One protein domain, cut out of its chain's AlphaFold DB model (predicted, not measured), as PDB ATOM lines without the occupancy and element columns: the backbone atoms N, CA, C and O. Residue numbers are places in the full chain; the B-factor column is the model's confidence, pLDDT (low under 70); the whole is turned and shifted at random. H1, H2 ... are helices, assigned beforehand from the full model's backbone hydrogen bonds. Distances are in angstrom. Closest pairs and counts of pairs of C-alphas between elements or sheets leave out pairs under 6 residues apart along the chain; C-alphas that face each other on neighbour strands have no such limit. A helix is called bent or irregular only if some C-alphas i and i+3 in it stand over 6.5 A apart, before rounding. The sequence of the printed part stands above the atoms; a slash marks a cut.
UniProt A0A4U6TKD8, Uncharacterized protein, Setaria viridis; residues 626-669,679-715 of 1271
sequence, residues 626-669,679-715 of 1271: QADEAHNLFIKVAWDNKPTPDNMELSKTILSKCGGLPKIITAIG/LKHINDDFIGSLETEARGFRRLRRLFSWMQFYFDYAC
ATOM      1  N   GLN A 626     265.497 238.580 159.578       77.62
ATOM      2  CA  GLN A 626     266.014 238.865 160.918       77.62
ATOM      3  C   GLN A 626     266.437 240.339 161.033       77.62
ATOM      4  O   GLN A 626     266.687 240.990 160.018       77.62
ATOM      5  N   ALA A 627     266.538 240.863 162.259       78.94
ATOM      6  CA  ALA A 627     266.814 242.283 162.512       78.94
ATOM      7  C   ALA A 627     268.073 242.792 161.781       78.94
ATOM      8  O   ALA A 627     267.992 243.765 161.031       78.94
ATOM      9  N   ASP A 628     269.200 242.087 161.909       77.06
ATOM     10  CA  ASP A 628     270.473 242.456 161.268       77.06
ATOM     11  C   ASP A 628     270.377 242.455 159.731       77.06
ATOM     12  O   ASP A 628     270.961 243.291 159.043       77.06
ATOM     13  N   GLU A 629     269.599 241.531 159.167       77.56
ATOM     14  CA  GLU A 629     269.402 241.399 157.722       77.56
ATOM     15  C   GLU A 629     268.458 242.456 157.158       77.56
ATOM     16  O   GLU A 629     268.704 242.994 156.077       77.56
ATOM     17  N   ALA A 630     267.395 242.778 157.897       84.06
ATOM     18  CA  ALA A 630     266.511 243.895 157.607       84.06
ATOM     19  C   ALA A 630     267.294 245.218 157.630       84.06
ATOM     20  O   ALA A 630     267.134 246.037 156.726       84.06
ATOM     21  N   HIS A 631     268.198 245.383 158.602       83.44
ATOM     22  CA  HIS A 631     269.088 246.537 158.730       83.44
ATOM     23  C   HIS A 631     270.070 246.648 157.557       83.44
ATOM     24  O   HIS A 631     270.148 247.695 156.915       83.44
ATOM     25  N   ASN A 632     270.749 245.553 157.202       82.38
ATOM     26  CA  ASN A 632     271.655 245.505 156.051       82.38
ATOM     27  C   ASN A 632     270.933 245.780 154.719       82.38
ATOM     28  O   ASN A 632     271.433 246.544 153.892       82.38
ATOM     29  N   LEU A 633     269.740 245.208 154.510       84.38
ATOM     30  CA  LEU A 633     268.924 245.476 153.321       84.38
ATOM     31  C   LEU A 633     268.505 246.950 153.252       84.38
ATOM     32  O   LEU A 633     268.612 247.568 152.193       84.38
ATOM     33  N   PHE A 634     268.059 247.519 154.372       85.94
ATOM     34  CA  PHE A 634     267.652 248.918 154.446       85.94
ATOM     35  C   PHE A 634     268.813 249.867 154.143       85.94
ATOM     36  O   PHE A 634     268.681 250.736 153.285       85.94
ATOM     37  N   ILE A 635     269.974 249.649 154.766       83.88
ATOM     38  CA  ILE A 635     271.194 250.432 154.532       83.88
ATOM     39  C   ILE A 635     271.636 250.374 153.063       83.88
ATOM     40  O   ILE A 635     271.982 251.410 152.488       83.88
ATOM     41  N   LYS A 636     271.588 249.189 152.435       83.19
ATOM     42  CA  LYS A 636     271.927 249.011 151.014       83.19
ATOM     43  C   LYS A 636     271.023 249.849 150.104       83.19
ATOM     44  O   LYS A 636     271.514 250.443 149.152       83.19
ATOM     45  N   VAL A 637     269.720 249.912 150.391       83.19
ATOM     46  CA  VAL A 637     268.740 250.620 149.548       83.19
ATOM     47  C   VAL A 637     268.701 252.129 149.834       83.19
ATOM     48  O   VAL A 637     268.696 252.924 148.895       83.19
ATOM     49  N   ALA A 638     268.700 252.530 151.108       84.25
ATOM     50  CA  ALA A 638     268.522 253.923 151.528       84.25
ATOM     51  C   ALA A 638     269.798 254.777 151.413       84.25
ATOM     52  O   ALA A 638     269.706 255.973 151.128       84.25
ATOM     53  N   TRP A 639     270.978 254.181 151.630       82.31
ATOM     54  CA  TRP A 639     272.247 254.914 151.768       82.31
ATOM     55  C   TRP A 639     273.440 254.298 151.025       82.31
ATOM     56  O   TRP A 639     274.566 254.726 151.260       82.31
ATOM     57  N   ASP A 640     273.233 253.302 150.156       79.38
ATOM     58  CA  ASP A 640     274.308 252.654 149.378       79.38
ATOM     59  C   ASP A 640     275.505 252.228 150.264       79.38
ATOM     60  O   ASP A 640     276.675 252.492 149.984       79.38
ATOM     61  N   ASN A 641     275.180 251.611 151.407       76.12
ATOM     62  CA  ASN A 641     276.119 251.175 152.449       76.12
ATOM     63  C   ASN A 641     276.894 252.286 153.193       76.12
ATOM     64  O   ASN A 641     277.919 251.998 153.810       76.12
ATOM     65  N   LYS A 642     276.405 253.538 153.202       78.38
ATOM     66  CA  LYS A 642     277.042 254.684 153.891       78.38
ATOM     67  C   LYS A 642     276.110 255.416 154.888       78.38
ATOM     68  O   LYS A 642     275.775 256.579 154.664       78.38
ATOM     69  N   PRO A 643     275.660 254.769 155.981       78.75
ATOM     70  CA  PRO A 643     274.848 255.415 157.017       78.75
ATOM     71  C   PRO A 643     275.687 256.299 157.963       78.75
ATOM     72  O   PRO A 643     276.863 256.028 158.206       78.75
ATOM     73  N   THR A 644     275.064 257.320 158.557       78.81
ATOM     74  CA  THR A 644     275.594 258.061 159.720       78.81
ATOM     75  C   THR A 644     275.120 257.423 161.042       78.81
ATOM     76  O   THR A 644     274.184 256.621 161.013       78.81
ATOM     77  N   PRO A 645     275.708 257.765 162.210       77.50
ATOM     78  CA  PRO A 645     275.261 257.237 163.505       77.50
ATOM     79  C   PRO A 645     273.781 257.518 163.811       77.50
ATOM     80  O   PRO A 645     273.044 256.590 164.133       77.50
ATOM     81  N   ASP A 646     273.315 258.756 163.612       75.12
ATOM     82  CA  ASP A 646     271.908 259.135 163.837       75.12
ATOM     83  C   ASP A 646     270.945 258.342 162.938       75.12
ATOM     84  O   ASP A 646     269.856 257.942 163.356       75.12
ATOM     85  N   ASN A 647     271.376 258.054 161.703       78.62
ATOM     86  CA  ASN A 647     270.613 257.233 160.771       78.62
ATOM     87  C   ASN A 647     270.488 255.779 161.258       78.62
ATOM     88  O   ASN A 647     269.469 255.165 160.954       78.62
ATOM     89  N   MET A 648     271.460 255.241 162.015       79.19
ATOM     90  CA  MET A 648     271.389 253.873 162.555       79.19
ATOM     91  C   MET A 648     270.340 253.719 163.663       79.19
ATOM     92  O   MET A 648     269.641 252.708 163.701       79.19
ATOM     93  N   GLU A 649     270.200 254.688 164.571       80.81
ATOM     94  CA  GLU A 649     269.188 254.603 165.640       80.81
ATOM     95  C   GLU A 649     267.764 254.794 165.091       80.81
ATOM     96  O   GLU A 649     266.853 254.017 165.403       80.81
ATOM     97  N   LEU A 650     267.578 255.758 164.181       81.50
ATOM     98  CA  LEU A 650     266.307 255.944 163.475       81.50
ATOM     99  C   LEU A 650     265.937 254.720 162.618       81.50
ATOM    100  O   LEU A 650     264.780 254.295 162.635       81.50
ATOM    101  N   SER A 651     266.899 254.098 161.918       84.31
ATOM    102  CA  SER A 651     266.614 252.894 161.130       84.31
ATOM    103  C   SER A 651     266.210 251.707 161.995       84.31
ATOM    104  O   SER A 651     265.260 251.023 161.629       84.31
ATOM    105  N   LYS A 652     266.838 251.470 163.156       84.19
ATOM    106  CA  LYS A 652     266.405 250.405 164.088       84.19
ATOM    107  C   LYS A 652     264.931 250.551 164.476       84.19
ATOM    108  O   LYS A 652     264.178 249.583 164.387       84.19
ATOM    109  N   THR A 653     264.519 251.769 164.831       84.50
ATOM    110  CA  THR A 653     263.153 252.084 165.285       84.50
ATOM    111  C   THR A 653     262.108 251.862 164.187       84.50
ATOM    112  O   THR A 653     261.015 251.365 164.439       84.50
ATOM    113  N   ILE A 654     262.444 252.173 162.935       87.94
ATOM    114  CA  ILE A 654     261.534 251.970 161.798       87.94
ATOM    115  C   ILE A 654     261.557 250.520 161.310       87.94
ATOM    116  O   ILE A 654     260.553 250.015 160.807       87.94
ATOM    117  N   LEU A 655     262.668 249.806 161.475       87.81
ATOM    118  CA  LEU A 655     262.769 248.407 161.067       87.81
ATOM    119  C   LEU A 655     262.038 247.457 162.018       87.81
ATOM    120  O   LEU A 655     261.487 246.465 161.533       87.81
ATOM    121  N   SER A 656     261.929 247.785 163.313       85.44
ATOM    122  CA  SER A 656     260.998 247.082 164.208       85.44
ATOM    123  C   SER A 656     259.549 247.290 163.743       85.44
ATOM    124  O   SER A 656     258.846 246.303 163.517       85.44
ATOM    125  N   LYS A 657     259.144 248.533 163.422       87.12
ATOM    126  CA  LYS A 657     257.846 248.850 162.778       87.12
ATOM    127  C   LYS A 657     257.632 248.155 161.427       87.12
ATOM    128  O   LYS A 657     256.507 247.823 161.084       87.12
ATOM    129  N   CYS A 658     258.682 247.856 160.661       87.12
ATOM    130  CA  CYS A 658     258.568 247.107 159.401       87.12
ATOM    131  C   CYS A 658     258.358 245.591 159.579       87.12
ATOM    132  O   CYS A 658     258.088 244.899 158.592       87.12
ATOM    133  N   GLY A 659     258.527 245.041 160.788       81.81
ATOM    134  CA  GLY A 659     258.283 243.623 161.086       81.81
ATOM    135  C   GLY A 659     259.093 242.622 160.244       81.81
ATOM    136  O   GLY A 659     258.645 241.495 160.029       81.81
ATOM    137  N   GLY A 660     260.250 243.030 159.710       82.38
ATOM    138  CA  GLY A 660     261.087 242.192 158.840       82.38
ATOM    139  C   GLY A 660     260.514 241.927 157.436       82.38
ATOM    140  O   GLY A 660     260.952 240.981 156.777       82.38
ATOM    141  N   LEU A 661     259.536 242.707 156.957       87.44
ATOM    142  CA  LEU A 661     258.893 242.510 155.647       87.44
ATOM    143  C   LEU A 661     259.690 243.182 154.506       87.44
ATOM    144  O   LEU A 661     259.653 244.410 154.391       87.44
ATOM    145  N   PRO A 662     260.360 242.426 153.603       85.69
ATOM    146  CA  PRO A 662     261.291 243.001 152.628       85.69
ATOM    147  C   PRO A 662     260.674 244.080 151.742       85.69
ATOM    148  O   PRO A 662     261.297 245.114 151.556       85.69
ATOM    149  N   LYS A 663     259.447 243.884 151.232       85.50
ATOM    150  CA  LYS A 663     258.826 244.853 150.304       85.50
ATOM    151  C   LYS A 663     258.512 246.201 150.954       85.50
ATOM    152  O   LYS A 663     258.428 247.195 150.242       85.50
ATOM    153  N   ILE A 664     258.345 246.235 152.277       88.44
ATOM    154  CA  ILE A 664     258.135 247.472 153.041       88.44
ATOM    155  C   ILE A 664     259.484 248.144 153.281       88.44
ATOM    156  O   ILE A 664     259.652 249.312 152.951       88.44
ATOM    157  N   ILE A 665     260.470 247.367 153.742       88.00
ATOM    158  CA  ILE A 665     261.851 247.813 153.969       88.00
ATOM    159  C   ILE A 665     262.440 248.439 152.697       88.00
ATOM    160  O   ILE A 665     262.988 249.539 152.750       88.00
ATOM    161  N   THR A 666     262.290 247.784 151.541       86.62
ATOM    162  CA  THR A 666     262.774 248.322 150.262       86.62
ATOM    163  C   THR A 666     261.998 249.559 149.832       86.62
ATOM    164  O   THR A 666     262.622 250.502 149.371       86.62
ATOM    165  N   ALA A 667     260.670 249.600 150.001       86.44
ATOM    166  CA  ALA A 667     259.873 250.758 149.594       86.44
ATOM    167  C   ALA A 667     260.192 252.009 150.435       86.44
ATOM    168  O   ALA A 667     260.357 253.093 149.882       86.44
ATOM    169  N   ILE A 668     260.341 251.861 151.758       88.25
ATOM    170  CA  ILE A 668     260.768 252.961 152.639       88.25
ATOM    171  C   ILE A 668     262.211 253.358 152.312       88.25
ATOM    172  O   ILE A 668     262.496 254.544 152.200       88.25
ATOM    173  N   GLY A 669     263.111 252.398 152.074       87.12
ATOM    174  CA  GLY A 669     264.490 252.696 151.677       87.12
ATOM    175  C   GLY A 669     264.588 253.453 150.344       87.12
ATOM    176  O   GLY A 669     265.341 254.417 150.241       87.12
ATOM    177  N   LEU A 679     262.463 260.130 156.794       83.94
ATOM    178  CA  LEU A 679     262.519 258.980 157.682       83.94
ATOM    179  C   LEU A 679     261.865 259.286 159.044       83.94
ATOM    180  O   LEU A 679     261.137 258.443 159.557       83.94
ATOM    181  N   LYS A 680     262.038 260.503 159.586       85.56
ATOM    182  CA  LYS A 680     261.304 260.970 160.778       85.56
ATOM    183  C   LYS A 680     259.800 261.078 160.523       85.56
ATOM    184  O   LYS A 680     259.033 260.514 161.288       85.56
ATOM    185  N   HIS A 681     259.386 261.694 159.412       85.56
ATOM    186  CA  HIS A 681     257.966 261.808 159.046       85.56
ATOM    187  C   HIS A 681     257.261 260.437 159.014       85.56
ATOM    188  O   HIS A 681     256.181 260.269 159.572       85.56
ATOM    189  N   ILE A 682     257.908 259.430 158.415       86.12
ATOM    190  CA  ILE A 682     257.416 258.042 158.407       86.12
ATOM    191  C   ILE A 682     257.439 257.407 159.804       86.12
ATOM    192  O   ILE A 682     256.644 256.516 160.081       86.12
ATOM    193  N   ASN A 683     258.329 257.816 160.705       86.56
ATOM    194  CA  ASN A 683     258.278 257.331 162.080       86.56
ATOM    195  C   ASN A 683     257.084 257.909 162.860       86.56
ATOM    196  O   ASN A 683     256.510 257.183 163.674       86.56
ATOM    197  N   ASP A 684     256.728 259.170 162.618       83.62
ATOM    198  CA  ASP A 684     255.705 259.888 163.384       83.62
ATOM    199  C   ASP A 684     254.276 259.455 163.000       83.62
ATOM    200  O   ASP A 684     253.462 259.202 163.886       83.62
ATOM    201  N   ASP A 685     253.993 259.265 161.705       84.75
ATOM    202  CA  ASP A 685     252.766 258.613 161.212       84.75
ATOM    203  C   ASP A 685     253.103 257.515 160.194       84.75
ATOM    204  O   ASP A 685     253.143 257.728 158.977       84.75
ATOM    205  N   PHE A 686     253.363 256.315 160.710       89.25
ATOM    206  CA  PHE A 686     253.876 255.203 159.917       89.25
ATOM    207  C   PHE A 686     252.854 254.635 158.929       89.25
ATOM    208  O   PHE A 686     253.168 254.483 157.750       89.25
ATOM    209  N   ILE A 687     251.624 254.340 159.359       88.75
ATOM    210  CA  ILE A 687     250.618 253.775 158.447       88.75
ATOM    211  C   ILE A 687     250.013 254.857 157.551       88.75
ATOM    212  O   ILE A 687     249.861 254.613 156.353       88.75
ATOM    213  N   GLY A 688     249.725 256.053 158.074       85.44
ATOM    214  CA  GLY A 688     249.165 257.135 157.268       85.44
ATOM    215  C   GLY A 688     250.126 257.601 156.176       85.44
ATOM    216  O   GLY A 688     249.697 257.732 155.029       85.44
ATOM    217  N   SER A 689     251.435 257.712 156.447       85.69
ATOM    218  CA  SER A 689     252.436 257.987 155.396       85.69
ATOM    219  C   SER A 689     252.433 256.910 154.300       85.69
ATOM    220  O   SER A 689     252.403 257.226 153.109       85.69
ATOM    221  N   LEU A 690     252.412 255.625 154.682       86.19
ATOM    222  CA  LEU A 690     252.451 254.510 153.726       86.19
ATOM    223  C   LEU A 690     251.168 254.364 152.886       86.19
ATOM    224  O   LEU A 690     251.231 253.825 151.777       86.19
ATOM    225  N   GLU A 691     250.015 254.816 153.386       83.62
ATOM    226  CA  GLU A 691     248.738 254.781 152.657       83.62
ATOM    227  C   GLU A 691     248.488 256.048 151.814       83.62
ATOM    228  O   GLU A 691     247.957 255.943 150.705       83.62
ATOM    229  N   THR A 692     248.895 257.231 152.289       75.75
ATOM    230  CA  THR A 692     248.580 258.522 151.640       75.75
ATOM    231  C   THR A 692     249.560 258.933 150.538       75.75
ATOM    232  O   THR A 692     249.144 259.548 149.551       75.75
ATOM    233  N   GLU A 693     250.848 258.573 150.620       71.81
ATOM    234  CA  GLU A 693     251.849 258.985 149.625       71.81
ATOM    235  C   GLU A 693     251.786 258.159 148.324       71.81
ATOM    236  O   GLU A 693     252.634 257.316 148.007       71.81
ATOM    237  N   ALA A 694     250.785 258.474 147.496       53.75
ATOM    238  CA  ALA A 694     250.422 257.777 146.257       53.75
ATOM    239  C   ALA A 694     251.537 257.641 145.189       53.75
ATOM    240  O   ALA A 694     251.387 256.864 144.236       53.75
ATOM    241  N   ARG A 695     252.642 258.394 145.313       61.59
ATOM    242  CA  ARG A 695     253.830 258.284 144.442       61.59
ATOM    243  C   ARG A 695     254.902 257.338 144.993       61.59
ATOM    244  O   ARG A 695     255.505 256.633 144.192       61.59
ATOM    245  N   GLY A 696     255.122 257.297 146.310       62.00
ATOM    246  CA  GLY A 696     256.145 256.451 146.937       62.00
ATOM    247  C   GLY A 696     255.682 255.005 147.120       62.00
ATOM    248  O   GLY A 696     256.327 254.066 146.659       62.00
ATOM    249  N   PHE A 697     254.503 254.815 147.718       79.00
ATOM    250  CA  PHE A 697     254.083 253.508 148.236       79.00
ATOM    251  C   PHE A 697     253.035 252.782 147.384       79.00
ATOM    252  O   PHE A 697     252.419 251.815 147.830       79.00
ATOM    253  N   ARG A 698     252.878 253.150 146.101       73.62
ATOM    254  CA  ARG A 698     251.939 252.492 145.162       73.62
ATOM    255  C   ARG A 698     252.084 250.960 145.139       73.62
ATOM    256  O   ARG A 698     251.084 250.248 145.046       73.62
ATOM    257  N   ARG A 699     253.317 250.449 145.276       72.12
ATOM    258  CA  ARG A 699     253.645 249.010 145.360       72.12
ATOM    259  C   ARG A 699     253.004 248.311 146.577       72.12
ATOM    260  O   ARG A 699     252.719 247.116 146.500       72.12
ATOM    261  N   LEU A 700     252.729 249.040 147.663       82.50
ATOM    262  CA  LEU A 700     252.121 248.537 148.901       82.50
ATOM    263  C   LEU A 700     250.584 248.579 148.903       82.50
ATOM    264  O   LEU A 700     249.979 247.898 149.724       82.50
ATOM    265  N   ARG A 701     249.915 249.255 147.955       79.88
ATOM    266  CA  ARG A 701     248.434 249.314 147.901       79.88
ATOM    267  C   ARG A 701     247.777 247.925 147.973       79.88
ATOM    268  O   ARG A 701     246.790 247.741 148.676       79.88
ATOM    269  N   ARG A 702     248.365 246.922 147.304       72.75
ATOM    270  CA  ARG A 702     247.903 245.518 147.337       72.75
ATOM    271  C   ARG A 702     248.057 244.848 148.711       72.75
ATOM    272  O   ARG A 702     247.277 243.952 149.018       72.75
ATOM    273  N   LEU A 703     249.047 245.250 149.512       83.06
ATOM    274  CA  LEU A 703     249.217 244.782 150.890       83.06
ATOM    275  C   LEU A 703     248.073 245.313 151.755       83.06
ATOM    276  O   LEU A 703     247.381 244.513 152.373       83.06
ATOM    277  N   PHE A 704     247.814 246.623 151.712       83.62
ATOM    278  CA  PHE A 704     246.725 247.247 152.464       83.62
ATOM    279  C   PHE A 704     245.344 246.699 152.075       83.62
ATOM    280  O   PHE A 704     244.555 246.372 152.957       83.62
ATOM    281  N   SER A 705     245.080 246.475 150.779       80.31
ATOM    282  CA  SER A 705     243.846 245.806 150.333       80.31
ATOM    283  C   SER A 705     243.716 244.371 150.860       80.31
ATOM    284  O   SER A 705     242.628 243.980 151.271       80.31
ATOM    285  N   TRP A 706     244.802 243.583 150.876       79.56
ATOM    286  CA  TRP A 706     244.772 242.231 151.453       79.56
ATOM    287  C   TRP A 706     244.550 242.265 152.966       79.56
ATOM    288  O   TRP A 706     243.769 241.469 153.475       79.56
ATOM    289  N   MET A 707     245.192 243.192 153.681       81.44
ATOM    290  CA  MET A 707     245.013 243.339 155.124       81.44
ATOM    291  C   MET A 707     243.589 243.737 155.490       81.44
ATOM    292  O   MET A 707     243.015 243.142 156.397       81.44
ATOM    293  N   GLN A 708     243.009 244.687 154.760       81.81
ATOM    294  CA  GLN A 708     241.634 245.111 154.975       81.81
ATOM    295  C   GLN A 708     240.665 243.954 154.706       81.81
ATOM    296  O   GLN A 708     239.899 243.583 155.587       81.81
ATOM    297  N   PHE A 709     240.794 243.277 153.557       79.31
ATOM    298  CA  PHE A 709     240.015 242.070 153.269       79.31
ATOM    299  C   PHE A 709     240.174 240.988 154.354       79.31
ATOM    300  O   PHE A 709     239.196 240.349 154.748       79.31
ATOM    301  N   TYR A 710     241.395 240.798 154.860       77.81
ATOM    302  CA  TYR A 710     241.674 239.839 155.919       77.81
ATOM    303  C   TYR A 710     240.970 240.216 157.230       77.81
ATOM    304  O   TYR A 710     240.257 239.386 157.787       77.81
ATOM    305  N   PHE A 711     241.119 241.446 157.724       78.00
ATOM    306  CA  PHE A 711     240.519 241.862 158.996       78.00
ATOM    307  C   PHE A 711     238.997 242.024 158.937       78.00
ATOM    308  O   PHE A 711     238.324 241.718 159.926       78.00
ATOM    309  N   ASP A 712     238.453 242.428 157.791       77.25
ATOM    310  CA  ASP A 712     237.017 242.609 157.599       77.25
ATOM    311  C   ASP A 712     236.328 241.244 157.408       77.25
ATOM    312  O   ASP A 712     235.474 240.869 158.219       77.25
ATOM    313  N   TYR A 713     236.764 240.454 156.415       69.00
ATOM    314  CA  TYR A 713     236.025 239.286 155.910       69.00
ATOM    315  C   TYR A 713     236.661 237.919 156.210       69.00
ATOM    316  O   TYR A 713     235.932 236.981 156.529       69.00
ATOM    317  N   ALA A 714     237.987 237.758 156.098       70.44
ATOM    318  CA  ALA A 714     238.612 236.425 156.174       70.44
ATOM    319  C   ALA A 714     238.967 235.967 157.603       70.44
ATOM    320  O   ALA A 714     238.974 234.771 157.902       70.44
ATOM    321  N   CYS A 715     239.284 236.902 158.499       77.81
ATOM    322  CA  CYS A 715     239.691 236.606 159.865       77.81
ATOM    323  C   CYS A 715     238.483 236.176 160.706       77.81
ATOM    324  O   CYS A 715     237.489 236.894 160.789       77.81
TER     325      CYS A 715
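What this domain is: This is residues 626 to 669 and 679 to 715 of the 1271 residues of an uncharacterized protein of Setaria viridis (UniProt A0A4U6TKD8). A small body of crossed helices, with H2 and H3 packed on H1 and H4 packed on H2, has the longest helix, H6, as an arm at one end, where residues 708 to 713 stick out. The printed part has 81 residues with six named helices, H1 to H6 in chain order, and no named strand; the class is all helix. It is compact, with a radius of gyration of the C-alphas of 13.5 A, and elongated, spanning 43 by 26 by 19 A.

How they stand to each other: H1, residues 627 to 639, touches residues 651 to 656 alone of H2, residues 645 to 657, at a steep tilt of 59 degrees, opposite ways; the closest C-alphas, of Ala 630 and Leu 655, are 6.8 A apart. H1 touches H3, residues 662 to 669, at 40 degrees, a steep tilt, the same way; the closest C-alphas, of Ala 638 and Gly 669, are 4.2 A apart. Residues 650 to 654 alone of H2 touch H4, residues 679 to 684; the closest C-alphas, of Ile 654 and Asn 683, are 6.3 A apart. H4 and H5, residues 686 to 692, only just touch, only at the corner, with 3 pairs of C-alphas within 8 A; the closest, of Ile 682 and Ser 689, are 5.8 A apart. H6, residues 698 to 714, only just touches H5 through its residues 700 to 704 alone, with 3 such pairs, about perpendicular at 74 degrees; the closest C-alphas, of Glu 691 and Arg 701, are 7.3 A apart. Every O i to N i+4 pair is within hydrogen-bond range in H1, H3, H4 and H5, with 8 of 9 in H2 and 11 of 13 in H6.

Where its parts are: H1 begins at C-alpha 627 (266.814, 242.283, 162.512) and is 17.4 A long; H2 is 19.3 A long. H6 ends at C-alpha 714 (238.612, 236.425, 156.174), is 23.6 A long and is irregular, C-alphas 699 and 702 being 7.0 A apart.

The domain as a whole: The two farthest C-alphas, of Thr 644 and Tyr 713, are 44.0 A apart. Residues 670 to 678 are not printed, and C-alphas 669 and 679 across the cut are 8.9 A apart. The links that are printed whole are tight. Residues 694 to 696 and 713 have pLDDT under 70.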